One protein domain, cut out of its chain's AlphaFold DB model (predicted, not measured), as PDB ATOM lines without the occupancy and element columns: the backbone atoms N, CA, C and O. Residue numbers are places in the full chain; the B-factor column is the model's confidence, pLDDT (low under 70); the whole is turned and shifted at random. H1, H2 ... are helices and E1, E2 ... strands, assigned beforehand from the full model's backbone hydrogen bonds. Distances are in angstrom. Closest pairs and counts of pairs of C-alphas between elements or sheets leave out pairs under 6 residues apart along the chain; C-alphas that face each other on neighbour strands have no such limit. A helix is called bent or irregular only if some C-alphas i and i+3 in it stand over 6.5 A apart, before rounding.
ATOM      1  N   SER A   2      47.350 -45.309 -25.638       46.50
ATOM      2  CA  SER A   2      48.323 -44.322 -26.159       46.50
ATOM      3  C   SER A   2      47.715 -43.074 -26.819       46.50
ATOM      4  O   SER A   2      48.451 -42.145 -27.095       46.50
ATOM      5  N   GLY A   3      46.399 -43.013 -27.064       50.28
ATOM      6  CA  GLY A   3      45.786 -41.885 -27.790       50.28
ATOM      7  C   GLY A   3      45.435 -40.652 -26.942       50.28
ATOM      8  O   GLY A   3      45.347 -39.559 -27.485       50.28
ATOM      9  N   TYR A   4      45.258 -40.823 -25.625       50.34
ATOM     10  CA  TYR A   4      44.818 -39.761 -24.704       50.34
ATOM     11  C   TYR A   4      45.817 -38.607 -24.620       50.34
ATOM     12  O   TYR A   4      45.460 -37.434 -24.723       50.34
ATOM     13  N   SER A   5      47.095 -38.957 -24.458       59.72
ATOM     14  CA  SER A   5      48.144 -37.953 -24.327       59.72
ATOM     15  C   SER A   5      48.277 -37.151 -25.611       59.72
ATOM     16  O   SER A   5      48.516 -35.958 -25.553       59.72
ATOM     17  N   ASP A   6      48.060 -37.779 -26.762       70.50
ATOM     18  CA  ASP A   6      48.426 -37.191 -28.043       70.50
ATOM     19  C   ASP A   6      47.396 -36.163 -28.520       70.50
ATOM     20  O   ASP A   6      47.785 -35.131 -29.062       70.50
ATOM     21  N   THR A   7      46.094 -36.384 -28.281       74.31
ATOM     22  CA  THR A   7      45.065 -35.387 -28.630       74.31
ATOM     23  C   THR A   7      45.194 -34.154 -27.746       74.31
ATOM     24  O   THR A   7      45.318 -33.053 -28.271       74.31
ATOM     25  N   VAL A   8      45.207 -34.320 -26.418       78.00
ATOM     26  CA  VAL A   8      45.307 -33.181 -25.492       78.00
ATOM     27  C   VAL A   8      46.631 -32.439 -25.686       78.00
ATOM     28  O   VAL A   8      46.590 -31.225 -25.846       78.00
ATOM     29  N   LYS A   9      47.772 -33.137 -25.798       77.06
ATOM     30  CA  LYS A   9      49.062 -32.488 -26.106       77.06
ATOM     31  C   LYS A   9      48.996 -31.688 -27.398       77.06
ATOM     32  O   LYS A   9      49.440 -30.551 -27.426       77.06
ATOM     33  N   ARG A  10      48.384 -32.233 -28.452       76.69
ATOM     34  CA  ARG A  10      48.208 -31.501 -29.710       76.69
ATOM     35  C   ARG A  10      47.368 -30.233 -29.530       76.69
ATOM     36  O   ARG A  10      47.645 -29.237 -30.190       76.69
ATOM     37  N   PHE A  11      46.341 -30.251 -28.679       78.94
ATOM     38  CA  PHE A  11      45.589 -29.036 -28.358       78.94
ATOM     39  C   PHE A  11      46.422 -28.059 -27.529       78.94
ATOM     40  O   PHE A  11      46.417 -26.889 -27.868       78.94
ATOM     41  N   GLU A  12      47.186 -28.515 -26.535       80.62
ATOM     42  CA  GLU A  12      48.118 -27.674 -25.763       80.62
ATOM     43  C   GLU A  12      49.216 -27.042 -26.639       80.62
ATOM     44  O   GLU A  12      49.655 -25.928 -26.370       80.62
ATOM     45  N   GLU A  13      49.644 -27.727 -27.703       74.88
ATOM     46  CA  GLU A  13      50.628 -27.229 -28.674       74.88
ATOM     47  C   GLU A  13      50.063 -26.159 -29.623       74.88
ATOM     48  O   GLU A  13      50.815 -25.317 -30.111       74.88
ATOM     49  N   ILE A  14      48.762 -26.208 -29.936       74.94
ATOM     50  CA  ILE A  14      48.130 -25.347 -30.953       74.94
ATOM     51  C   ILE A  14      47.287 -24.230 -30.315       74.94
ATOM     52  O   ILE A  14      47.141 -23.157 -30.898       74.94
ATOM     53  N   TYR A  15      46.713 -24.478 -29.141       81.12
ATOM     54  CA  TYR A  15      45.655 -23.681 -28.530       81.12
ATOM     55  C   TYR A  15      45.882 -23.491 -27.031       81.12
ATOM     56  O   TYR A  15      46.505 -24.308 -26.355       81.12
ATOM     57  N   ARG A  16      45.314 -22.415 -26.482       86.19
ATOM     58  CA  ARG A  16      45.476 -22.084 -25.066       86.19
ATOM     59  C   ARG A  16      44.511 -22.912 -24.209       86.19
ATOM     60  O   ARG A  16      43.304 -22.807 -24.423       86.19
ATOM     61  N   PRO A  17      44.980 -23.671 -23.204       88.00
ATOM     62  CA  PRO A  17      44.092 -24.314 -22.239       88.00
ATOM     63  C   PRO A  17      43.240 -23.287 -21.479       88.00
ATOM     64  O   PRO A  17      43.721 -22.202 -21.139       88.00
ATOM     65  N   ALA A  18      41.990 -23.644 -21.189       89.38
ATOM     66  CA  ALA A  18      41.053 -22.837 -20.416       89.38
ATOM     67  C   ALA A  18      40.403 -23.664 -19.307       89.38
ATOM     68  O   ALA A  18      40.007 -24.817 -19.501       89.38
ATOM     69  N   GLY A  19      40.264 -23.054 -18.131       91.12
ATOM     70  CA  GLY A  19      39.492 -23.646 -17.042       91.12
ATOM     71  C   GLY A  19      37.991 -23.549 -17.318       91.12
ATOM     72  O   GLY A  19      37.536 -22.605 -17.956       91.12
ATOM     73  N   ARG A  20      37.187 -24.479 -16.785       91.38
ATOM     74  CA  ARG A  20      35.719 -24.407 -16.922       91.38
ATOM     75  C   ARG A  20      35.152 -23.077 -16.413       91.38
ATOM     76  O   ARG A  20      34.307 -22.500 -17.082       91.38
ATOM     77  N   GLN A  21      35.637 -22.582 -15.270       93.56
ATOM     78  CA  GLN A  21      35.173 -21.304 -14.721       93.56
ATOM     79  C   GLN A  21      35.473 -20.139 -15.666       93.56
ATOM     80  O   GLN A  21      34.615 -19.303 -15.890       93.56
ATOM     81  N   GLU A  22      36.647 -20.123 -16.297       91.81
ATOM     82  CA  GLU A  22      36.996 -19.094 -17.281       91.81
ATOM     83  C   GLU A  22      36.014 -19.083 -18.465       91.81
ATOM     84  O   GLU A  22      35.622 -18.018 -18.944       91.81
ATOM     85  N   VAL A  23      35.595 -20.271 -18.913       92.12
ATOM     86  CA  VAL A  23      34.589 -20.431 -19.967       92.12
ATOM     87  C   VAL A  23      33.218 -19.931 -19.501       92.12
ATOM     88  O   VAL A  23      32.566 -19.195 -20.239       92.12
ATOM     89  N   LEU A  24      32.786 -20.286 -18.287       92.75
ATOM     90  CA  LEU A  24      31.524 -19.810 -17.706       92.75
ATOM     91  C   LEU A  24      31.516 -18.284 -17.551       92.75
ATOM     92  O   LEU A  24      30.593 -17.633 -18.032       92.75
ATOM     93  N   ASP A  25      32.588 -17.698 -17.020       90.94
ATOM     94  CA  ASP A  25      32.734 -16.246 -16.897       90.94
ATOM     95  C   ASP A  25      32.661 -15.555 -18.274       90.94
ATOM     96  O   ASP A  25      32.149 -14.441 -18.407       90.94
ATOM     97  N   ALA A  26      33.190 -16.189 -19.329       89.25
ATOM     98  CA  ALA A  26      33.087 -15.665 -20.690       89.25
ATOM     99  C   ALA A  26      31.637 -15.668 -21.200       89.25
ATOM    100  O   ALA A  26      31.223 -14.713 -21.861       89.25
ATOM    101  N   TRP A  27      30.857 -16.695 -20.859       91.12
ATOM    102  CA  TRP A  27      29.428 -16.749 -21.156       91.12
ATOM    103  C   TRP A  27      28.626 -15.719 -20.362       91.12
ATOM    104  O   TRP A  27      27.767 -15.058 -20.942       91.12
ATOM    105  N   GLU A  28      28.914 -15.530 -19.077       87.81
ATOM    106  CA  GLU A  28      28.236 -14.534 -18.238       87.81
ATOM    107  C   GLU A  28      28.456 -13.105 -18.745       87.81
ATOM    108  O   GLU A  28      27.526 -12.300 -18.782       87.81
ATOM    109  N   ARG A  29      29.671 -12.787 -19.213       85.75
ATOM    110  CA  ARG A  29      29.993 -11.468 -19.787       85.75
ATOM    111  C   ARG A  29      29.326 -11.201 -21.140       85.75
ATOM    112  O   ARG A  29      29.289 -10.053 -21.579       85.75
ATOM    113  N   CYS A  30      28.840 -12.234 -21.825       85.31
ATOM    114  CA  CYS A  30      28.235 -12.105 -23.145       85.31
ATOM    115  C   CYS A  30      26.855 -11.440 -23.059       85.31
ATOM    116  O   CYS A  30      25.955 -11.965 -22.408       85.31
ATOM    117  N   ASN A  31      26.631 -10.338 -23.778       81.12
ATOM    118  CA  ASN A  31      25.351  -9.619 -23.774       81.12
ATOM    119  C   ASN A  31      24.432 -10.006 -24.954       81.12
ATOM    120  O   ASN A  31      23.795  -9.152 -25.574       81.12
ATOM    121  N   ASN A  32      24.416 -11.287 -25.324       84.06
ATOM    122  CA  ASN A  32      23.601 -11.811 -26.419       84.06
ATOM    123  C   ASN A  32      22.643 -12.892 -25.934       84.06
ATOM    124  O   ASN A  32      23.054 -14.007 -25.621       84.06
ATOM    125  N   ASP A  33      21.358 -12.576 -25.896       86.81
ATOM    126  CA  ASP A  33      20.354 -13.469 -25.320       86.81
ATOM    127  C   ASP A  33      20.074 -14.711 -26.173       86.81
ATOM    128  O   ASP A  33      19.419 -15.630 -25.703       86.81
ATOM    129  N   ASN A  34      20.551 -14.777 -27.416       88.69
ATOM    130  CA  ASN A  34      20.231 -15.867 -28.332       88.69
ATOM    131  C   ASN A  34      21.277 -16.980 -28.272       88.69
ATOM    132  O   ASN A  34      22.469 -16.735 -28.481       88.69
ATOM    133  N   LEU A  35      20.816 -18.220 -28.087       91.06
ATOM    134  CA  LEU A  35      21.684 -19.390 -27.968       91.06
ATOM    135  C   LEU A  35      21.242 -20.543 -28.878       91.06
ATOM    136  O   LEU A  35      20.064 -20.883 -28.964       91.06
ATOM    137  N   HIS A  36      22.205 -21.186 -29.527       92.81
ATOM    138  CA  HIS A  36      22.060 -22.514 -30.107       92.81
ATOM    139  C   HIS A  36      22.817 -23.533 -29.270       92.81
ATOM    140  O   HIS A  36      23.956 -23.295 -28.878       92.81
ATOM    141  N   VAL A  37      22.206 -24.691 -29.063       94.88
ATOM    142  CA  VAL A  37      22.818 -25.803 -28.348       94.88
ATOM    143  C   VAL A  37      23.023 -26.959 -29.317       94.88
ATOM    144  O   VAL A  37      22.089 -27.408 -29.980       94.88
ATOM    145  N   TYR A  38      24.257 -27.439 -29.412       94.81
ATOM    146  CA  TYR A  38      24.619 -28.644 -30.145       94.81
ATOM    147  C   TYR A  38      24.933 -29.761 -29.154       94.81
ATOM    148  O   TYR A  38      25.811 -29.624 -28.302       94.81
ATOM    149  N   VAL A  39      24.234 -30.880 -29.288       95.38
ATOM    150  CA  VAL A  39      24.454 -32.090 -28.501       95.38
ATOM    151  C   VAL A  39      25.051 -33.143 -29.426       95.38
ATOM    152  O   VAL A  39      24.407 -33.629 -30.360       95.38
ATOM    153  N   HIS A  40      26.318 -33.466 -29.197       93.25
ATOM    154  CA  HIS A  40      27.030 -34.447 -29.997       93.25
ATOM    155  C   HIS A  40      26.629 -35.870 -29.612       93.25
ATOM    156  O   HIS A  40      26.386 -36.182 -28.452       93.25
ATOM    157  N   THR A  41      26.604 -36.764 -30.593       91.88
ATOM    158  CA  THR A  41      26.616 -38.211 -30.379       91.88
ATOM    159  C   THR A  41      27.842 -38.778 -31.085       91.88
ATOM    160  O   THR A  41      27.885 -38.734 -32.311       91.88
ATOM    161  N   PRO A  42      28.837 -39.340 -30.381       90.69
ATOM    162  CA  PRO A  42      30.069 -39.815 -31.006       90.69
ATOM    163  C   PRO A  42      29.928 -41.223 -31.598       90.69
ATOM    164  O   PRO A  42      30.856 -41.705 -32.238       90.69
ATOM    165  N   PHE A  43      28.803 -41.904 -31.372       91.81
ATOM    166  CA  PHE A  43      28.584 -43.291 -31.772       91.81
ATOM    167  C   PHE A  43      27.991 -43.383 -33.175       91.81
ATOM    168  O   PHE A  43      26.987 -42.740 -33.463       91.81
ATOM    169  N   CYS A  44      28.590 -44.195 -34.040       92.62
ATOM    170  CA  CYS A  44      28.158 -44.427 -35.413       92.62
ATOM    171  C   CYS A  44      27.657 -45.861 -35.593       92.62
ATOM    172  O   CYS A  44      28.264 -46.796 -35.076       92.62
ATOM    173  N   ALA A  45      26.619 -46.051 -36.414       91.69
ATOM    174  CA  ALA A  45      26.177 -47.394 -36.808       91.69
ATOM    175  C   ALA A  45      27.237 -48.131 -37.651       91.69
ATOM    176  O   ALA A  45      27.345 -49.350 -37.598       91.69
ATOM    177  N   SER A  46      28.021 -47.377 -38.425       92.06
ATOM    178  CA  SER A  46      29.228 -47.845 -39.105       92.06
ATOM    179  C   SER A  46      30.189 -46.677 -39.341       92.06
ATOM    180  O   SER A  46      29.756 -45.539 -39.572       92.06
ATOM    181  N   VAL A  47      31.503 -46.922 -39.314       91.00
ATOM    182  CA  VAL A  47      32.490 -45.869 -39.616       91.00
ATOM    183  C   VAL A  47      32.669 -45.736 -41.128       91.00
ATOM    184  O   VAL A  47      33.414 -46.477 -41.774       91.00
ATOM    185  N   CYS A  48      31.968 -44.759 -41.699       92.19
ATOM    186  CA  CYS A  48      31.971 -44.476 -43.131       92.19
ATOM    187  C   CYS A  48      33.343 -43.962 -43.617       92.19
ATOM    188  O   CYS A  48      33.976 -43.119 -42.972       92.19
ATOM    189  N   LYS A  49      33.793 -44.415 -44.794       91.19
ATOM    190  CA  LYS A  49      35.106 -44.050 -45.360       91.19
ATOM    191  C   LYS A  49      35.187 -42.588 -45.799       91.19
ATOM    192  O   LYS A  49      36.181 -41.942 -45.477       91.19
ATOM    193  N   PHE A  50      34.143 -42.087 -46.464       87.06
ATOM    194  CA  PHE A  50      34.027 -40.687 -46.898       87.06
ATOM    195  C   PHE A  50      33.831 -39.700 -45.740       87.06
ATOM    196  O   PHE A  50      34.008 -38.498 -45.915       87.06
ATOM    197  N   CYS A  51      33.386 -40.174 -44.571       85.25
ATOM    198  CA  CYS A  51      32.961 -39.279 -43.507       85.25
ATOM    199  C   CYS A  51      34.176 -38.573 -42.906       85.25
ATOM    200  O   CYS A  51      35.068 -39.207 -42.339       85.25
ATOM    201  N   TYR A  52      34.189 -37.245 -43.000       74.94
ATOM    202  CA  TYR A  52      35.195 -36.412 -42.346       74.94
ATOM    203  C   TYR A  52      35.028 -36.404 -40.814       74.94
ATOM    204  O   TYR A  52      35.961 -36.119 -40.068       74.94
ATOM    205  N   TYR A  53      33.838 -36.777 -40.345       75.19
ATOM    206  CA  TYR A  53      33.365 -36.685 -38.968       75.19
ATOM    207  C   TYR A  53      33.313 -38.055 -38.278       75.19
ATOM    208  O   TYR A  53      32.318 -38.403 -37.649       75.19
ATOM    209  N   LYS A  54      34.357 -38.872 -38.450       72.75
ATOM    210  CA  LYS A  54      34.374 -40.274 -37.995       72.75
ATOM    211  C   LYS A  54      34.169 -40.379 -36.488       72.75
ATOM    212  O   LYS A  54      35.049 -39.960 -35.746       72.75
ATOM    213  N   GLY A  55      33.048 -40.944 -36.061       81.94
ATOM    214  CA  GLY A  55      32.816 -41.326 -34.672       81.94
ATOM    215  C   GLY A  55      33.402 -42.697 -34.331       81.94
ATOM    216  O   GLY A  55      34.219 -43.256 -35.067       81.94
ATOM    217  N   VAL A  56      32.948 -43.246 -33.211       85.88
ATOM    218  CA  VAL A  56      33.239 -44.600 -32.739       85.88
ATOM    219  C   VAL A  56      32.156 -45.534 -33.265       85.88
ATOM    220  O   VAL A  56      30.972 -45.275 -33.064       85.88
ATOM    221  N   GLU A  57      32.537 -46.615 -33.945       88.81
ATOM    222  CA  GLU A  57      31.568 -47.640 -34.340       88.81
ATOM    223  C   GLU A  57      30.941 -48.265 -33.093       88.81
ATOM    224  O   GLU A  57      31.659 -48.662 -32.178       88.81
ATOM    225  N   PHE A  58      29.614 -48.332 -33.051       88.12
ATOM    226  CA  PHE A  58      28.895 -48.892 -31.919       88.12
ATOM    227  C   PHE A  58      28.463 -50.329 -32.194       88.12
ATOM    228  O   PHE A  58      27.631 -50.590 -33.064       88.12
ATOM    229  N   ASN A  59      28.967 -51.255 -31.387       86.25
ATOM    230  CA  ASN A  59      28.448 -52.601 -31.244       86.25
ATOM    231  C   ASN A  59      27.994 -52.798 -29.789       86.25
ATOM    232  O   ASN A  59      28.773 -52.667 -28.851       86.25
ATOM    233  N   LYS A  60      26.719 -53.142 -29.578       80.44
ATOM    234  CA  LYS A  60      26.137 -53.231 -28.227       80.44
ATOM    235  C   LYS A  60      26.907 -54.166 -27.283       80.44
ATOM    236  O   LYS A  60      26.996 -53.872 -26.097       80.44
ATOM    237  N   GLU A  61      27.458 -55.268 -27.786       77.62
ATOM    238  CA  GLU A  61      28.181 -56.245 -26.959       77.62
ATOM    239  C   GLU A  61      29.550 -55.732 -26.507       77.62
ATOM    240  O   GLU A  61      30.017 -56.092 -25.431       77.62
ATOM    241  N   LYS A  62      30.201 -54.896 -27.321       79.44
ATOM    242  CA  LYS A  62      31.565 -54.417 -27.063       79.44
ATOM    243  C   LYS A  62      31.593 -53.017 -26.463       79.44
ATOM    244  O   LYS A  62      32.415 -52.732 -25.597       79.44
ATOM    245  N   GLU A  63      30.690 -52.150 -26.902       85.62
ATOM    246  CA  GLU A  63      30.625 -50.744 -26.516       85.62
ATOM    247  C   GLU A  63      29.366 -50.402 -25.704       85.62
ATOM    248  O   GLU A  63      29.143 -49.231 -25.427       85.62
ATOM    249  N   GLY A  64      28.545 -51.370 -25.279       86.06
ATOM    250  CA  GLY A  64      27.330 -51.106 -24.490       86.06
ATOM    251  C   GLY A  64      27.591 -50.367 -23.171       86.06
ATOM    252  O   GLY A  64      26.931 -49.373 -22.881       86.06
ATOM    253  N   GLU A  65      28.599 -50.792 -22.404       87.06
ATOM    254  CA  GLU A  65      29.013 -50.094 -21.174       87.06
ATOM    255  C   GLU A  65      29.551 -48.691 -21.472       87.06
ATOM    256  O   GLU A  65      29.278 -47.734 -20.749       87.06
ATOM    257  N   LEU A  66      30.307 -48.569 -22.565       87.88
ATOM    258  CA  LEU A  66      30.858 -47.302 -23.022       87.88
ATOM    259  C   LEU A  66      29.739 -46.319 -23.395       87.88
ATOM    260  O   LEU A  66      29.780 -45.144 -23.044       87.88
ATOM    261  N   TYR A  67      28.744 -46.822 -24.106       90.00
ATOM    262  CA  TYR A  67      27.571 -46.094 -24.540       90.00
ATOM    263  C   TYR A  67      26.760 -45.579 -23.351       90.00
ATOM    264  O   TYR A  67      26.508 -44.378 -23.263       90.00
ATOM    265  N   ALA A  68      26.434 -46.462 -22.401       90.00
ATOM    266  CA  ALA A  68      25.734 -46.091 -21.174       90.00
ATOM    267  C   ALA A  68      26.526 -45.038 -20.389       90.00
ATOM    268  O   ALA A  68      26.006 -43.978 -20.066       90.00
ATOM    269  N   LYS A  69      27.835 -45.245 -20.193       90.69
ATOM    270  CA  LYS A  69      28.688 -44.268 -19.503       90.69
ATOM    271  C   LYS A  69      28.705 -42.892 -20.181       90.69
ATOM    272  O   LYS A  69      28.783 -41.871 -19.499       90.69
ATOM    273  N   TYR A  70      28.629 -42.842 -21.510       92.56
ATOM    274  CA  TYR A  70      28.567 -41.575 -22.228       92.56
ATOM    275  C   TYR A  70      27.268 -40.816 -21.957       92.56
ATOM    276  O   TYR A  70      27.325 -39.646 -21.581       92.56
ATOM    277  N   PHE A  71      26.122 -41.468 -22.139       93.25
ATOM    278  CA  PHE A  71      24.823 -40.804 -22.034       93.25
ATOM    279  C   PHE A  71      24.346 -40.616 -20.592       93.25
ATOM    280  O   PHE A  71      23.733 -39.596 -20.291       93.25
ATOM    281  N   ASP A  72      24.662 -41.551 -19.698       90.75
ATOM    282  CA  ASP A  72      24.121 -41.561 -18.337       90.75
ATOM    283  C   ASP A  72      24.982 -40.754 -17.354       90.75
ATOM    284  O   ASP A  72      24.461 -40.264 -16.350       90.75
ATOM    285  N   ASP A  73      26.282 -40.604 -17.637       89.94
ATOM    286  CA  ASP A  73      27.250 -39.944 -16.749       89.94
ATOM    287  C   ASP A  73      27.944 -38.748 -17.417       89.94
ATOM    288  O   ASP A  73      27.797 -37.606 -16.979       89.94
ATOM    289  N   TYR A  74      28.697 -38.980 -18.494       92.38
ATOM    290  CA  TYR A  74      29.549 -37.931 -19.057       92.38
ATOM    291  C   TYR A  74      28.780 -36.746 -19.632       92.38
ATOM    292  O   TYR A  74      29.071 -35.604 -19.276       92.38
ATOM    293  N   LEU A  75      27.834 -37.006 -20.535       93.75
ATOM    294  CA  LEU A  75      27.105 -35.947 -21.223       93.75
ATOM    295  C   LEU A  75      26.319 -35.070 -20.225       93.75
ATOM    296  O   LEU A  75      26.465 -33.851 -20.303       93.75
ATOM    297  N   PRO A  76      25.601 -35.630 -19.226       91.06
ATOM    298  CA  PRO A  76      25.023 -34.843 -18.140       91.06
ATOM    299  C   PRO A  76      26.049 -33.979 -17.398       91.06
ATOM    300  O   PRO A  76      25.833 -32.778 -17.273       91.06
ATOM    301  N   ARG A  77      27.200 -34.533 -16.982       90.38
ATOM    302  CA  ARG A  77      28.250 -33.765 -16.278       90.38
ATOM    303  C   ARG A  77      28.905 -32.676 -17.131       90.38
ATOM    304  O   ARG A  77      29.475 -31.734 -16.578       90.38
ATOM    305  N   ALA A  78      28.882 -32.815 -18.455       92.44
ATOM    306  CA  ALA A  78      29.361 -31.789 -19.376       92.44
ATOM    307  C   ALA A  78      28.357 -30.632 -19.515       92.44
ATOM    308  O   ALA A  78      28.772 -29.481 -19.623       92.44
ATOM    309  N   ILE A  79      27.055 -30.933 -19.475       94.31
ATOM    310  CA  ILE A  79      25.967 -29.966 -19.674       94.31
ATOM    311  C   ILE A  79      25.598 -29.242 -18.379       94.31
ATOM    312  O   ILE A  79      25.447 -28.024 -18.390       94.31
ATOM    313  N   GLU A  80      25.481 -29.970 -17.266       93.62
ATOM    314  CA  GLU A  80      24.976 -29.468 -15.981       93.62
ATOM    315  C   GLU A  80      25.627 -28.145 -15.530       93.62
ATOM    316  O   GLU A  80      24.881 -27.226 -15.183       93.62
ATOM    317  N   PRO A  81      26.963 -27.952 -15.621       93.88
ATOM    318  CA  PRO A  81      27.600 -26.694 -15.223       93.88
ATOM    319  C   PRO A  81      27.181 -25.469 -16.047       93.88
ATOM    320  O   PRO A  81      27.400 -24.346 -15.613       93.88
ATOM    321  N   PHE A  82      26.620 -25.673 -17.239       94.94
ATOM    322  CA  PHE A  82      26.159 -24.611 -18.132       94.94
ATOM    323  C   PHE A  82      24.645 -24.390 -18.047       94.94
ATOM    324  O   PHE A  82      24.121 -23.576 -18.802       94.94
ATOM    325  N   SER A  83      23.933 -25.084 -17.151       95.19
ATOM    326  CA  SER A  83      22.469 -24.994 -17.060       95.19
ATOM    327  C   SER A  83      22.002 -23.567 -16.798       95.19
ATOM    328  O   SER A  83      21.165 -23.074 -17.540       95.19
ATOM    329  N   GLU A  84      22.620 -22.858 -15.847       94.25
ATOM    330  CA  GLU A  84      22.282 -21.456 -15.562       94.25
ATOM    331  C   GLU A  84      22.533 -20.543 -16.772       94.25
ATOM    332  O   GLU A  84      21.698 -19.700 -17.092       94.25
ATOM    333  N   VAL A  85      23.639 -20.755 -17.496       93.75
ATOM    334  CA  VAL A  85      23.954 -20.021 -18.734       93.75
ATOM    335  C   VAL A  85      22.916 -20.288 -19.820       93.75
ATOM    336  O   VAL A  85      22.589 -19.381 -20.577       93.75
ATOM    337  N   ILE A  86      22.423 -21.520 -19.943       95.31
ATOM    338  CA  ILE A  86      21.434 -21.888 -20.960       95.31
ATOM    339  C   ILE A  86      20.050 -21.357 -20.573       95.31
ATOM    340  O   ILE A  86      19.380 -20.751 -21.407       95.31
ATOM    341  N   ASP A  87      19.655 -21.526 -19.311       94.25
ATOM    342  CA  ASP A  87      18.355 -21.106 -18.788       94.25
ATOM    343  C   ASP A  87      18.204 -19.584 -18.708       94.25
ATOM    344  O   ASP A  87      17.090 -19.064 -18.775       94.25
ATOM    345  N   SER A  88      19.310 -18.839 -18.636       92.94
ATOM    346  CA  SER A  88      19.283 -17.377 -18.702       92.94
ATOM    347  C   SER A  88      19.141 -16.825 -20.130       92.94
ATOM    348  O   SER A  88      19.274 -15.614 -20.319       92.94
ATOM    349  N   ARG A  89      18.962 -17.671 -21.157       92.00
ATOM    350  CA  ARG A  89      19.004 -17.285 -22.581       92.00
ATOM    351  C   ARG A  89      17.774 -17.775 -23.341       92.00
ATOM    352  O   ARG A  89      17.126 -18.757 -23.000       92.00
ATOM    353  N   SER A  90      17.491 -17.115 -24.458       93.00
ATOM    354  CA  SER A  90      16.536 -17.575 -25.463       93.00
ATOM    355  C   SER A  90      17.179 -18.671 -26.312       93.00
ATOM    356  O   SER A  90      17.912 -18.388 -27.271       93.00
ATOM    357  N   VAL A  91      16.893 -19.935 -25.989       93.94
ATOM    358  CA  VAL A  91      17.373 -21.071 -26.786       93.94
ATOM    359  C   VAL A  91      16.632 -21.128 -28.121       93.94
ATOM    360  O   VAL A  91      15.484 -21.554 -28.227       93.94
ATOM    361  N   ARG A  92      17.321 -20.703 -29.177       91.75
ATOM    362  CA  ARG A  92      16.790 -20.660 -30.540       91.75
ATOM    363  C   ARG A  92      16.761 -22.032 -31.197       91.75
ATOM    364  O   ARG A  92      15.920 -22.249 -32.058       91.75
ATOM    365  N   ASN A  93      17.689 -22.924 -30.842       92.50
ATOM    366  CA  ASN A  93      17.742 -24.268 -31.416       92.50
ATOM    367  C   ASN A  93      18.469 -25.267 -30.511       92.50
ATOM    368  O   ASN A  93      19.546 -24.947 -30.008       92.50
ATOM    369  N   TYR A  94      17.950 -26.491 -30.436       95.69
ATOM    370  CA  TYR A  94      18.725 -27.683 -30.089       95.69
ATOM    371  C   TYR A  94      19.028 -28.505 -31.341       95.69
ATOM    372  O   TYR A  94      18.140 -28.783 -32.143       95.69
ATOM    373  N   PHE A  95      20.272 -28.933 -31.513       95.12
ATOM    374  CA  PHE A  95      20.677 -29.800 -32.614       95.12
ATOM    375  C   PHE A  95      21.351 -31.056 -32.078       95.12
ATOM    376  O   PHE A  95      22.375 -30.961 -31.403       95.12
ATOM    377  N   PHE A  96      20.832 -32.225 -32.443       96.25
ATOM    378  CA  PHE A  96      21.440 -33.515 -32.131       96.25
ATOM    379  C   PHE A  96      22.056 -34.101 -33.391       96.25
ATOM    380  O   PHE A  96      21.349 -34.387 -34.358       96.25
ATOM    381  N   GLY A  97      23.370 -34.312 -33.371       92.50
ATOM    382  CA  GLY A  97      24.069 -34.854 -34.530       92.50
ATOM    383  C   GLY A  97      25.452 -35.395 -34.231       92.50
ATOM    384  O   GLY A  97      25.840 -35.588 -33.079       92.50
ATOM    385  N   GLY A  98      26.227 -35.601 -35.291       88.50
ATOM    386  CA  GLY A  98      27.592 -36.114 -35.203       88.50
ATOM    387  C   GLY A  98      27.702 -37.497 -35.824       88.50
ATOM    388  O   GLY A  98      27.920 -37.617 -37.023       88.50
ATOM    389  N   GLY A  99      27.620 -38.528 -34.993       89.31
ATOM    390  CA  GLY A  99      27.616 -39.925 -35.395       89.31
ATOM    391  C   GLY A  99      26.232 -40.363 -35.861       89.31
ATOM    392  O   GLY A  99      25.834 -40.136 -36.998       89.31
ATOM    393  N   THR A 100      25.505 -41.079 -35.016       93.94
ATOM    394  CA  THR A 100      24.168 -41.592 -35.319       93.94
ATOM    395  C   THR A 100      23.281 -41.441 -34.082       93.94
ATOM    396  O   THR A 100      23.125 -42.404 -33.335       93.94
ATOM    397  N   PRO A 101      22.696 -40.247 -33.845       95.44
ATOM    398  CA  PRO A 101      21.806 -40.009 -32.702       95.44
ATOM    399  C   PRO A 101      20.658 -41.021 -32.608       95.44
ATOM    400  O   PRO A 101      20.316 -41.483 -31.528       95.44
ATOM    401  N   SER A 102      20.133 -41.453 -33.754       96.25
ATOM    402  CA  SER A 102      19.099 -42.497 -33.874       96.25
ATOM    403  C   SER A 102      19.510 -43.905 -33.396       96.25
ATOM    404  O   SER A 102      18.666 -44.797 -33.359       96.25
ATOM    405  N   LEU A 103      20.765 -44.122 -32.975       94.69
ATOM    406  CA  LEU A 103      21.146 -45.312 -32.199       94.69
ATOM    407  C   LEU A 103      20.659 -45.263 -30.743       94.69
ATOM    408  O   LEU A 103      20.671 -46.304 -30.087       94.69
ATOM    409  N   MET A 104      20.271 -44.091 -30.227       95.25
ATOM    410  CA  MET A 104      19.723 -43.962 -28.875       95.25
ATOM    411  C   MET A 104      18.479 -44.811 -28.684       95.25
ATOM    412  O   MET A 104      17.551 -44.769 -29.488       95.25
ATOM    413  N   SER A 105      18.465 -45.595 -27.604       94.56
ATOM    414  CA  SER A 105      17.238 -46.236 -27.147       94.56
ATOM    415  C   SER A 105      16.226 -45.164 -26.743       94.56
ATOM    416  O   SER A 105      16.600 -44.029 -26.436       94.56
ATOM    417  N   LEU A 106      14.946 -45.537 -26.714       96.75
ATOM    418  CA  LEU A 106      13.874 -44.652 -26.251       96.75
ATOM    419  C   LEU A 106      14.175 -44.109 -24.850       96.75
ATOM    420  O   LEU A 106      14.162 -42.900 -24.661       96.75
ATOM    421  N   ASP A 107      14.567 -44.986 -23.921       95.75
ATOM    422  CA  ASP A 107      14.905 -44.610 -22.543       95.75
ATOM    423  C   ASP A 107      16.058 -43.595 -22.477       95.75
ATOM    424  O   ASP A 107      16.005 -42.641 -21.699       95.75
ATOM    425  N   THR A 108      17.100 -43.768 -23.305       95.50
ATOM    426  CA  THR A 108      18.225 -42.822 -23.377       95.50
ATOM    427  C   THR A 108      17.780 -41.480 -23.953       95.50
ATOM    428  O   THR A 108      18.156 -40.443 -23.411       95.50
ATOM    429  N   MET A 109      16.974 -41.482 -25.021       97.00
ATOM    430  CA  MET A 109      16.431 -40.254 -25.611       97.00
ATOM    431  C   MET A 109      15.579 -39.493 -24.597       97.00
ATOM    432  O   MET A 109      15.832 -38.318 -24.349       97.00
ATOM    433  N   GLU A 110      14.621 -40.172 -23.972       96.62
ATOM    434  CA  GLU A 110      13.723 -39.595 -22.974       96.62
ATOM    435  C   GLU A 110      14.498 -39.024 -21.780       96.62
ATOM    436  O   GLU A 110      14.353 -37.845 -21.452       96.62
ATOM    437  N   THR A 111      15.388 -39.822 -21.185       95.38
ATOM    438  CA  THR A 111      16.207 -39.384 -20.045       95.38
ATOM    439  C   THR A 111      17.058 -38.169 -20.405       95.38
ATOM    440  O   THR A 111      17.174 -37.237 -19.606       95.38
ATOM    441  N   LEU A 112      17.655 -38.157 -21.600       95.56
ATOM    442  CA  LEU A 112      18.457 -37.033 -22.065       95.56
ATOM    443  C   LEU A 112      17.589 -35.787 -22.248       95.56
ATOM    444  O   LEU A 112      17.903 -34.748 -21.678       95.56
ATOM    445  N   PHE A 113      16.488 -35.880 -22.995       96.69
ATOM    446  CA  PHE A 113      15.625 -34.738 -23.301       96.69
ATOM    447  C   PHE A 113      15.027 -34.094 -22.046       96.69
ATOM    448  O   PHE A 113      14.946 -32.870 -21.974       96.69
ATOM    449  N   GLN A 114      14.668 -34.894 -21.038       95.12
ATOM    450  CA  GLN A 114      14.153 -34.399 -19.757       95.12
ATOM    451  C   GLN A 114      15.195 -33.640 -18.926       95.12
ATOM    452  O   GLN A 114      14.830 -32.808 -18.099       95.12
ATOM    453  N   ARG A 115      16.487 -33.923 -19.123       93.06
ATOM    454  CA  ARG A 115      17.588 -33.307 -18.366       93.06
ATOM    455  C   ARG A 115      18.171 -32.067 -19.035       93.06
ATOM    456  O   ARG A 115      18.987 -31.386 -18.421       93.06
ATOM    457  N   LEU A 116      17.810 -31.788 -20.286       95.69
ATOM    458  CA  LEU A 116      18.367 -30.652 -21.013       95.69
ATOM    459  C   LEU A 116      17.736 -29.326 -20.533       95.69
ATOM    460  O   LEU A 116      16.508 -29.193 -20.561       95.69
ATOM    461  N   PRO A 117      18.550 -28.331 -20.132       96.06
ATOM    462  CA  PRO A 117      18.067 -27.035 -19.645       96.06
ATOM    463  C   PRO A 117      17.320 -26.278 -20.745       96.06
ATOM    464  O   PRO A 117      17.706 -26.325 -21.908       96.06
ATOM    465  N   SER A 118      16.216 -25.610 -20.406       95.56
ATOM    466  CA  SER A 118      15.370 -24.872 -21.362       95.56
ATOM    467  C   SER A 118      14.970 -25.642 -22.635       95.56
ATOM    468  O   SER A 118      14.567 -25.047 -23.640       95.56
ATOM    469  N   PHE A 119      15.030 -26.977 -22.608       96.44
ATOM    470  CA  PHE A 119      14.721 -27.814 -23.760       96.44
ATOM    471  C   PHE A 119      13.253 -27.711 -24.187       96.44
ATOM    472  O   PHE A 119      13.003 -27.519 -25.379       96.44
ATOM    473  N   PRO A 120      12.253 -27.745 -23.279       95.19
ATOM    474  CA  PRO A 120      10.854 -27.576 -23.672       95.19
ATOM    475  C   PRO A 120      10.565 -26.237 -24.364       95.19
ATOM    476  O   PRO A 120       9.739 -26.200 -25.270       95.19
ATOM    477  N   SER A 121      11.264 -25.165 -23.976       93.44
ATOM    478  CA  SER A 121      11.091 -23.805 -24.507       93.44
ATOM    479  C   SER A 121      11.903 -23.499 -25.766       93.44
ATOM    480  O   SER A 121      11.759 -22.410 -26.319       93.44
ATOM    481  N   ALA A 122      12.762 -24.415 -26.220       93.94
ATOM    482  CA  ALA A 122      13.554 -24.195 -27.421       93.94
ATOM    483  C   ALA A 122      12.659 -24.062 -28.663       93.94
ATOM    484  O   ALA A 122      11.793 -24.903 -28.904       93.94
ATOM    485  N   GLU A 123      12.893 -23.021 -29.464       91.56
ATOM    486  CA  GLU A 123      12.037 -22.698 -30.619       91.56
ATOM    487  C   GLU A 123      12.079 -23.761 -31.717       91.56
ATOM    488  O   GLU A 123      11.060 -24.049 -32.345       91.56
ATOM    489  N   THR A 124      13.258 -24.336 -31.957       93.12
ATOM    490  CA  THR A 124      13.453 -25.440 -32.898       93.12
ATOM    491  C   THR A 124      14.300 -26.538 -32.275       93.12
ATOM    492  O   THR A 124      15.171 -26.288 -31.434       93.12
ATOM    493  N   PHE A 292      20.185 -23.082 -37.735       64.75
ATOM    494  CA  PHE A 292      21.618 -23.056 -37.450       64.75
ATOM    495  C   PHE A 292      22.473 -22.557 -38.632       64.75
ATOM    496  O   PHE A 292      23.602 -22.120 -38.410       64.75
ATOM    497  N   VAL A 293      21.982 -22.581 -39.881       57.84
ATOM    498  CA  VAL A 293      22.757 -22.134 -41.056       57.84
ATOM    499  C   VAL A 293      23.138 -20.660 -40.931       57.84
ATOM    500  O   VAL A 293      24.265 -20.305 -41.266       57.84
ATOM    501  N   GLN A 294      22.280 -19.835 -40.320       49.88
ATOM    502  CA  GLN A 294      22.591 -18.429 -40.035       49.88
ATOM    503  C   GLN A 294      23.801 -18.257 -39.098       49.88
ATOM    504  O   GLN A 294      24.475 -17.233 -39.155       49.88
ATOM    505  N   THR A 295      24.123 -19.256 -38.264       52.06
ATOM    506  CA  THR A 295      25.322 -19.224 -37.400       52.06
ATOM    507  C   THR A 295      26.583 -19.775 -38.045       52.06
ATOM    508  O   THR A 295      27.688 -19.427 -37.616       52.06
ATOM    509  N   MET A 296      26.429 -20.617 -39.069       45.88
ATOM    510  CA  MET A 296      27.539 -21.165 -39.845       45.88
ATOM    511  C   MET A 296      27.981 -20.247 -40.984       45.88
ATOM    512  O   MET A 296      29.151 -20.304 -41.362       45.88
ATOM    513  N   ASP A 297      27.075 -19.426 -41.524       41.91
ATOM    514  CA  ASP A 297      27.363 -18.598 -42.688       41.91
ATOM    515  C   ASP A 297      28.474 -17.586 -42.377       41.91
ATOM    516  O   ASP A 297      28.352 -16.705 -41.517       41.91
ATOM    517  N   GLU A 298      29.600 -17.732 -43.073       40.91
ATOM    518  CA  GLU A 298      30.788 -16.909 -42.895       40.91
ATOM    519  C   GLU A 298      30.532 -15.433 -43.205       40.91
ATOM    520  O   GLU A 298      31.302 -14.587 -42.749       40.91
ATOM    521  N   GLY A 299      29.444 -15.097 -43.904       38.25
ATOM    522  CA  GLY A 299      29.011 -13.712 -44.103       38.25
ATOM    523  C   GLY A 299      28.821 -12.943 -42.788       38.25
ATOM    524  O   GLY A 299      29.204 -11.778 -42.696       38.25
ATOM    525  N   SER A 300      28.349 -13.614 -41.729       41.66
ATOM    526  CA  SER A 300      28.208 -13.043 -40.378       41.66
ATOM    527  C   SER A 300      29.556 -12.744 -39.706       41.66
ATOM    528  O   SER A 300      29.720 -11.716 -39.043       41.66
ATOM    529  N   LYS A 301      30.553 -13.612 -39.934       47.53
ATOM    530  CA  LYS A 301      31.940 -13.456 -39.460       47.53
ATOM    531  C   LYS A 301      32.656 -12.290 -40.151       47.53
ATOM    532  O   LYS A 301      33.599 -11.738 -39.595       47.53
ATOM    533  N   HIS A 302      32.205 -11.910 -41.345       44.75
ATOM    534  CA  HIS A 302      32.843 -10.919 -42.209       44.75
ATOM    535  C   HIS A 302      32.100  -9.578 -42.271       44.75
ATOM    536  O   HIS A 302      32.296  -8.865 -43.246       44.75
ATOM    537  N   ALA A 303      31.233  -9.219 -41.315       44.94
ATOM    538  CA  ALA A 303      30.444  -7.979 -41.426       44.94
ATOM    539  C   ALA A 303      30.185  -7.227 -40.106       44.94
ATOM    540  O   ALA A 303      29.267  -6.419 -40.043       44.94
ATOM    541  N   GLY A 304      30.951  -7.483 -39.038       48.47
ATOM    542  CA  GLY A 304      30.863  -6.698 -37.791       48.47
ATOM    543  C   GLY A 304      29.558  -6.850 -36.994       48.47
ATOM    544  O   GLY A 304      29.423  -6.262 -35.929       48.47
ATOM    545  N   ASN A 305      28.612  -7.679 -37.444       57.00
ATOM    546  CA  ASN A 305      27.275  -7.768 -36.854       57.00
ATOM    547  C   ASN A 305      27.162  -8.863 -35.775       57.00
ATOM    548  O   ASN A 305      26.187  -9.610 -35.723       57.00
ATOM    549  N   LEU A 306      28.188  -8.993 -34.926       63.94
ATOM    550  CA  LEU A 306      28.334 -10.114 -33.990       63.94
ATOM    551  C   LEU A 306      27.175 -10.255 -32.992       63.94
ATOM    552  O   LEU A 306      26.798 -11.375 -32.664       63.94
ATOM    553  N   GLY A 307      26.593  -9.141 -32.538       63.47
ATOM    554  CA  GLY A 307      25.533  -9.150 -31.523       63.47
ATOM    555  C   GLY A 307      24.146  -9.560 -32.027       63.47
ATOM    556  O   GLY A 307      23.234  -9.685 -31.216       63.47
ATOM    557  N   HIS A 308      23.961  -9.737 -33.340       67.81
ATOM    558  CA  HIS A 308      22.676 -10.147 -33.919       67.81
ATOM    559  C   HIS A 308      22.571 -11.657 -34.152       67.81
ATOM    560  O   HIS A 308      21.462 -12.179 -34.236       67.81
ATOM    561  N   TYR A 309      23.700 -12.359 -34.245       75.31
ATOM    562  CA  TYR A 309      23.715 -13.802 -34.471       75.31
ATOM    563  C   TYR A 309      23.754 -14.559 -33.145       75.31
ATOM    564  O   TYR A 309      24.483 -14.136 -32.248       75.31
ATOM    565  N   PRO A 310      23.033 -15.682 -33.006       82.06
ATOM    566  CA  PRO A 310      23.086 -16.480 -31.791       82.06
ATOM    567  C   PRO A 310      24.506 -16.957 -31.482       82.06
ATOM    568  O   PRO A 310      25.281 -17.312 -32.378       82.06
ATOM    569  N   SER A 311      24.827 -16.992 -30.192       88.94
ATOM    570  CA  SER A 311      25.965 -17.770 -29.706       88.94
ATOM    571  C   SER A 311      25.662 -19.261 -29.866       88.94
ATOM    572  O   SER A 311      24.500 -19.657 -29.947       88.94
ATOM    573  N   SER A 312      26.686 -20.105 -29.907       90.69
ATOM    574  CA  SER A 312      26.520 -21.558 -29.961       90.69
ATOM    575  C   SER A 312      27.311 -22.228 -28.854       90.69
ATOM    576  O   SER A 312      28.474 -21.899 -28.652       90.69
ATOM    577  N   ILE A 313      26.712 -23.191 -28.169       92.81
ATOM    578  CA  ILE A 313      27.399 -24.049 -27.208       92.81
ATOM    579  C   ILE A 313      27.301 -25.497 -27.670       92.81
ATOM    580  O   ILE A 313      26.235 -25.955 -28.077       92.81
ATOM    581  N   GLY A 314      28.427 -26.201 -27.662       93.44
ATOM    582  CA  GLY A 314      28.517 -27.579 -28.118       93.44
ATOM    583  C   GLY A 314      29.005 -28.502 -27.014       93.44
ATOM    584  O   GLY A 314      30.078 -28.273 -26.460       93.44
ATOM    585  N   PHE A 315      28.272 -29.586 -26.778       94.12
ATOM    586  CA  PHE A 315      28.570 -30.576 -25.746       94.12
ATOM    587  C   PHE A 315      28.811 -31.956 -26.323       94.12
ATOM    588  O   PHE A 315      28.161 -32.353 -27.294       94.12
ATOM    589  N   GLY A 316      29.643 -32.737 -25.643       90.56
ATOM    590  CA  GLY A 316      29.672 -34.174 -25.851       90.56
ATOM    591  C   GLY A 316      30.861 -34.659 -26.670       90.56
ATOM    592  O   GLY A 316      30.758 -35.711 -27.307       90.56
ATOM    593  N   SER A 317      31.983 -33.938 -26.670       87.44
ATOM    594  CA  SER A 317      33.217 -34.427 -27.285       87.44
ATOM    595  C   SER A 317      33.574 -35.811 -26.754       87.44
ATOM    596  O   SER A 317      33.445 -36.085 -25.562       87.44
ATOM    597  N   TYR A 318      34.006 -36.713 -27.632       85.25
ATOM    598  CA  TYR A 318      34.504 -38.016 -27.202       85.25
ATOM    599  C   TYR A 318      35.452 -38.637 -28.225       85.25
ATOM    600  O   TYR A 318      35.033 -38.948 -29.342       85.25
ATOM    601  N   ARG A 319      36.713 -38.859 -27.827       71.00
ATOM    602  CA  ARG A 319      37.712 -39.688 -28.534       71.00
ATOM    603  C   ARG A 319      37.781 -39.478 -30.041       71.00
ATOM    604  O   ARG A 319      37.934 -40.424 -30.813       71.00
ATOM    605  N   ASN A 320      37.712 -38.218 -30.457       67.69
ATOM    606  CA  ASN A 320      37.780 -37.835 -31.853       67.69
ATOM    607  C   ASN A 320      38.710 -36.641 -32.049       67.69
ATOM    608  O   ASN A 320      38.315 -35.488 -31.901       67.69
ATOM    609  N   SER A 321      39.937 -36.914 -32.494       56.69
ATOM    610  CA  SER A 321      40.941 -35.879 -32.764       56.69
ATOM    611  C   SER A 321      40.579 -34.924 -33.912       56.69
ATOM    612  O   SER A 321      41.316 -33.971 -34.164       56.69
ATOM    613  N   ARG A 322      39.475 -35.174 -34.635       59.47
ATOM    614  CA  ARG A 322      38.994 -34.343 -35.750       59.47
ATOM    615  C   ARG A 322      37.636 -33.685 -35.505       59.47
ATOM    616  O   ARG A 322      37.268 -32.806 -36.278       59.47
ATOM    617  N   LYS A 323      36.878 -34.109 -34.489       67.31
ATOM    618  CA  LYS A 323      35.503 -33.642 -34.256       67.31
ATOM    619  C   LYS A 323      35.167 -33.594 -32.775       67.31
ATOM    620  O   LYS A 323      34.389 -34.374 -32.242       67.31
ATOM    621  N   ASN A 324      35.783 -32.616 -32.152       82.00
ATOM    622  CA  ASN A 324      35.361 -32.087 -30.876       82.00
ATOM    623  C   ASN A 324      34.186 -31.117 -31.074       82.00
ATOM    624  O   ASN A 324      33.990 -30.580 -32.170       82.00
ATOM    625  N   THR A 325      33.409 -30.885 -30.027       86.75
ATOM    626  CA  THR A 325      32.403 -29.838 -29.996       86.75
ATOM    627  C   THR A 325      33.047 -28.484 -29.773       86.75
ATOM    628  O   THR A 325      33.969 -28.314 -28.975       86.75
ATOM    629  N   PHE A 326      32.548 -27.514 -30.524       85.06
ATOM    630  CA  PHE A 326      32.982 -26.133 -30.456       85.06
ATOM    631  C   PHE A 326      31.855 -25.298 -29.894       85.06
ATOM    632  O   PHE A 326      30.673 -25.574 -30.114       85.06
ATOM    633  N   SER A 327      32.253 -24.250 -29.205       89.88
ATOM    634  CA  SER A 327      31.361 -23.258 -28.660       89.88
ATOM    635  C   SER A 327      31.873 -21.889 -29.055       89.88
ATOM    636  O   SER A 327      33.071 -21.617 -29.025       89.88
ATOM    637  N   THR A 328      30.952 -21.030 -29.451       87.62
ATOM    638  CA  THR A 328      31.215 -19.705 -29.979       87.62
ATOM    639  C   THR A 328      30.351 -18.714 -29.218       87.62
ATOM    640  O   THR A 328      29.128 -18.714 -29.348       87.62
ATOM    641  N   ILE A 329      30.996 -17.855 -28.441       88.12
ATOM    642  CA  ILE A 329      30.378 -16.802 -27.643       88.12
ATOM    643  C   ILE A 329      30.460 -15.505 -28.444       88.12
ATOM    644  O   ILE A 329      31.554 -15.035 -28.768       88.12
ATOM    645  N   ARG A 330      29.304 -14.936 -28.791       83.81
ATOM    646  CA  ARG A 330      29.198 -13.742 -29.637       83.81
ATOM    647  C   ARG A 330      28.599 -12.587 -28.855       83.81
ATOM    648  O   ARG A 330      27.412 -12.610 -28.552       83.81
ATOM    649  N   ASP A 331      29.389 -11.549 -28.625       77.81
ATOM    650  CA  ASP A 331      28.916 -10.261 -28.119       77.81
ATOM    651  C   ASP A 331      29.045  -9.185 -29.210       77.81
ATOM    652  O   ASP A 331      29.780  -9.355 -30.181       77.81
ATOM    653  N   ARG A 332      28.369  -8.039 -29.060       71.50
ATOM    654  CA  ARG A 332      28.452  -6.906 -30.002       71.50
ATOM    655  C   ARG A 332      29.886  -6.491 -30.316       71.50
ATOM    656  O   ARG A 332      30.137  -5.984 -31.403       71.50
ATOM    657  N   LYS A 333      30.808  -6.656 -29.367       71.25
ATOM    658  CA  LYS A 333      32.191  -6.195 -29.498       71.25
ATOM    659  C   LYS A 333      33.219  -7.315 -29.558       71.25
ATOM    660  O   LYS A 333      34.368  -6.999 -29.841       71.25
ATOM    661  N   SER A 334      32.865  -8.572 -29.310       73.31
ATOM    662  CA  SER A 334      33.852  -9.650 -29.195       73.31
ATOM    663  C   SER A 334      33.319 -11.004 -29.635       73.31
ATOM    664  O   SER A 334      32.125 -11.287 -29.539       73.31
ATOM    665  N   LEU A 335      34.236 -11.860 -30.074       78.56
ATOM    666  CA  LEU A 335      33.983 -13.247 -30.438       78.56
ATOM    667  C   LEU A 335      34.989 -14.132 -29.711       78.56
ATOM    668  O   LEU A 335      36.192 -13.965 -29.889       78.56
ATOM    669  N   PHE A 336      34.495 -15.091 -28.940       82.00
ATOM    670  CA  PHE A 336      35.326 -16.100 -28.294       82.00
ATOM    671  C   PHE A 336      34.917 -17.474 -28.799       82.00
ATOM    672  O   PHE A 336      33.732 -17.791 -28.845       82.00
ATOM    673  N   GLU A 337      35.888 -18.291 -29.175       84.19
ATOM    674  CA  GLU A 337      35.678 -19.684 -29.536       84.19
ATOM    675  C   GLU A 337      36.509 -20.568 -28.621       84.19
ATOM    676  O   GLU A 337      37.710 -20.353 -28.426       84.19
ATOM    677  N   TYR A 338      35.850 -21.577 -28.073       88.06
ATOM    678  CA  TYR A 338      36.513 -22.641 -27.356       88.06
ATOM    679  C   TYR A 338      36.041 -23.993 -27.863       88.06
ATOM    680  O   TYR A 338      34.961 -24.147 -28.436       88.06
ATOM    681  N   ILE A 339      36.873 -24.989 -27.621       86.31
ATOM    682  CA  ILE A 339      36.633 -26.372 -27.986       86.31
ATOM    683  C   ILE A 339      36.631 -27.222 -26.721       86.31
ATOM    684  O   ILE A 339      37.502 -27.070 -25.864       86.31
ATOM    685  N   GLU A 340      35.640 -28.095 -26.590       89.50
ATOM    686  CA  GLU A 340      35.621 -29.135 -25.565       89.50
ATOM    687  C   GLU A 340      36.383 -30.345 -26.100       89.50
ATOM    688  O   GLU A 340      36.131 -30.792 -27.212       89.50
ATOM    689  N   VAL A 341      37.283 -30.928 -25.326       85.94
ATOM    690  CA  VAL A 341      37.949 -32.193 -25.644       85.94
ATOM    691  C   VAL A 341      37.672 -33.153 -24.508       85.94
ATOM    692  O   VAL A 341      37.772 -32.783 -23.339       85.94
ATOM    693  N   ASN A 342      37.352 -34.397 -24.839       81.38
ATOM    694  CA  ASN A 342      37.157 -35.417 -23.827       81.38
ATOM    695  C   ASN A 342      37.545 -36.797 -24.346       81.38
ATOM    696  O   ASN A 342      37.008 -37.294 -25.332       81.38
ATOM    697  N   ASP A 343      38.448 -37.432 -23.611       72.94
ATOM    698  CA  ASP A 343      38.941 -38.776 -23.903       72.94
ATOM    699  C   ASP A 343      38.803 -39.733 -22.690       72.94
ATOM    700  O   ASP A 343      38.892 -40.960 -22.855       72.94
ATOM    701  N   GLU A 344      38.549 -39.185 -21.489       78.81
ATOM    702  CA  GLU A 344      38.540 -39.871 -20.180       78.81
ATOM    703  C   GLU A 344      37.317 -39.555 -19.298       78.81
ATOM    704  O   GLU A 344      37.335 -39.814 -18.098       78.81
ATOM    705  N   TRP A 345      36.215 -39.080 -19.882       83.69
ATOM    706  CA  TRP A 345      34.980 -38.705 -19.170       83.69
ATOM    707  C   TRP A 345      35.096 -37.449 -18.310       83.69
ATOM    708  O   TRP A 345      34.307 -37.247 -17.381       83.69
ATOM    709  N   GLU A 346      36.061 -36.600 -18.631       84.38
ATOM    710  CA  GLU A 346      36.247 -35.294 -18.022       84.38
ATOM    711  C   GLU A 346      36.478 -34.269 -19.139       84.38
ATOM    712  O   GLU A 346      37.453 -34.395 -19.888       84.38
ATOM    713  N   PRO A 347      35.576 -33.284 -19.302       87.12
ATOM    714  CA  PRO A 347      35.706 -32.301 -20.363       87.12
ATOM    715  C   PRO A 347      36.833 -31.319 -20.039       87.12
ATOM    716  O   PRO A 347      36.883 -30.736 -18.952       87.12
ATOM    717  N   ARG A 348      37.722 -31.121 -21.009       89.31
ATOM    718  CA  ARG A 348      38.771 -30.095 -21.012       89.31
ATOM    719  C   ARG A 348      38.439 -29.046 -22.058       89.31
ATOM    720  O   ARG A 348      37.914 -29.392 -23.112       89.31
ATOM    721  N   TYR A 349      38.778 -27.791 -21.796       91.06
ATOM    722  CA  TYR A 349      38.471 -26.691 -22.704       91.06
ATOM    723  C   TYR A 349      39.747 -26.020 -23.196       91.06
ATOM    724  O   TYR A 349      40.707 -25.860 -22.441       91.06
ATOM    725  N   PHE A 350      39.750 -25.616 -24.462       88.12
ATOM    726  CA  PHE A 350      40.837 -24.844 -25.060       88.12
ATOM    727  C   PHE A 350      40.255 -23.675 -25.841       88.12
ATOM    728  O   PHE A 350      39.293 -23.854 -26.582       88.12
ATOM    729  N   VAL A 351      40.840 -22.490 -25.699       85.69
ATOM    730  CA  VAL A 351      40.496 -21.332 -26.525       85.69
ATOM    731  C   VAL A 351      41.157 -21.497 -27.884       85.69
ATOM    732  O   VAL A 351      42.386 -21.527 -27.989       85.69
ATOM    733  N   THR A 352      40.336 -21.610 -28.925       74.31
ATOM    734  CA  THR A 352      40.791 -21.747 -30.315       74.31
ATOM    735  C   THR A 352      40.892 -20.404 -31.016       74.31
ATOM    736  O   THR A 352      41.706 -20.237 -31.927       74.31
ATOM    737  N   TYR A 353      40.077 -19.442 -30.590       70.06
ATOM    738  CA  TYR A 353      40.022 -18.119 -31.181       70.06
ATOM    739  C   TYR A 353      39.501 -17.097 -30.170       70.06
ATOM    740  O   TYR A 353      38.464 -17.293 -29.543       70.06
ATOM    741  N   GLU A 354      40.199 -15.975 -30.044       69.38
ATOM    742  CA  GLU A 354      39.767 -14.828 -29.251       69.38
ATOM    743  C   GLU A 354      39.877 -13.574 -30.117       69.38
ATOM    744  O   GLU A 354      40.954 -13.240 -30.615       69.38
ATOM    745  N   TRP A 355      38.756 -12.882 -30.303       67.25
ATOM    746  CA  TRP A 355      38.710 -11.609 -31.003       67.25
ATOM    747  C   TRP A 355      38.035 -10.540 -30.157       67.25
ATOM    748  O   TRP A 355      36.883 -10.670 -29.738       67.25
ATOM    749  N   GLN A 356      38.766  -9.447 -29.970       63.31
ATOM    750  CA  GLN A 356      38.320  -8.250 -29.282       63.31
ATOM    751  C   GLN A 356      38.179  -7.105 -30.309       63.31
ATOM    752  O   GLN A 356      39.089  -6.855 -31.098       63.31
ATOM    753  N   GLU A 357      37.026  -6.431 -30.275       58.75
ATOM    754  CA  GLU A 357      36.610  -5.212 -30.997       58.75
ATOM    755  C   GLU A 357      36.096  -5.343 -32.451       58.75
ATOM    756  O   GLU A 357      36.843  -5.267 -33.428       58.75
TER     757      GLU A 357
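AT A GLANCE: This is residues 2 to 124 and 292 to 357 of the 437 residues of the protein "Radical SAM core domain-containing protein" of Verrucomicrobiales bacterium (UniProt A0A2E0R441). Two sheets stand edge to edge, E5 of one beside E4 of the other, and together make one twisted wall of seven strands. H2 and H3 cover one face of the wall, H1 lies over E7 on the opposite face, and H4 packs on H3. The printed part has 189 residues, of mixed class, with six named helices and seven named strands in the order H1 E1 H2 E2 H3 E3 H4 H5 H6 E4 E5 E6 E7. The sheet E1 E7 E6 E5 is antiparallel and the sheet E3 E2 E4 parallel. The whole is compact, with a radius of gyration of the C-alphas of 16.5 A and spans of 51 by 40 by 33 A.

HOW THE PARTS SIT: E5 (residues 325 to 330), E6 (334 to 341) and E7 (348 to 356) form a meander, each strand the antiparallel neighbour of the one before; N 329 and O 336 are 2.8 A apart, N 337 and O 353 2.8 A. E1 (16 to 18) is antiparallel to E7, with N 351 and O 16 at 2.8 A. H1 (3 to 14) is on this sheet at a height of 10.2 A, over E7, and H2 (20 to 28) is on the opposite face at 9.5 A. The closest C-alphas of E5 and E4 (311 to 315), Ser 327 and Ile 313, are 4.3 A apart. E2 (34 to 41) is parallel to E4, with N 38 and O 313 at 2.8 A, and to E3 (90 to 98), with N 37 and O 93 at 2.8 A. H3 (60 to 87) is on one face of the sheet E3 E2 E4, two layers, at a height of 8.3 A; E2, H3, E3 are a strand-helix-strand unit, parallel neighbour strands joined through a helix, with a right-handed crossover. With residues 82 to 85 alone H3 touches H2 at a steep tilt of 44 degrees, the same way; the closest C-alphas, Val 85 and Trp 27, are 6.8 A apart. With residues 71 to 76 alone it touches H4 (106 to 115) at a shallow tilt of 20 degrees, the closest C-alphas being Phe 71 and Thr 108, 7.0 A. H5 (293 to 296) and H6 (298 to 301) are close but not clearly touching: the closest C-alphas, Gln 294 and Ser 300, are 7.8 A apart. Every O i to N i+4 pair is within hydrogen-bond range in H2 and H4, 7 of 8 in H1 and 15 of 24 in H3; H5 and H6 are too short for one.

IN THESE COORDINATES: H1 begins at C-alpha 3 (45.786, -41.885, -27.790) and is 17.0 A long. H3, 34.4 A from C-alpha 60 (26.137, -53.231, -28.227), has a kink of 58 degrees near residue 81 and is irregular, C-alphas 62 and 65 being 7.7 A apart. E3 measures 23.7 A, E2 23.3 A and E6 23.2 A. E7, 23.4 A, bends by 53 degrees at residue 353 and ends at C-alpha 356 (38.320, -8.250, -29.282).

THE WHOLE: The C-alphas farthest apart, Glu 61 and Glu 357, are 51.9 A apart. Residues 125 to 291 are not printed; C-alphas 124 and 292 are 9.6 A apart. The link from E2 to H3 is long, and in it residues 43 to 44 pair with 56 to 57, parallel. Mean pLDDT of the printed part is 83.1; residues 2 to 5, 292 to 308, 320 to 323 and 354 to 357 are under 70.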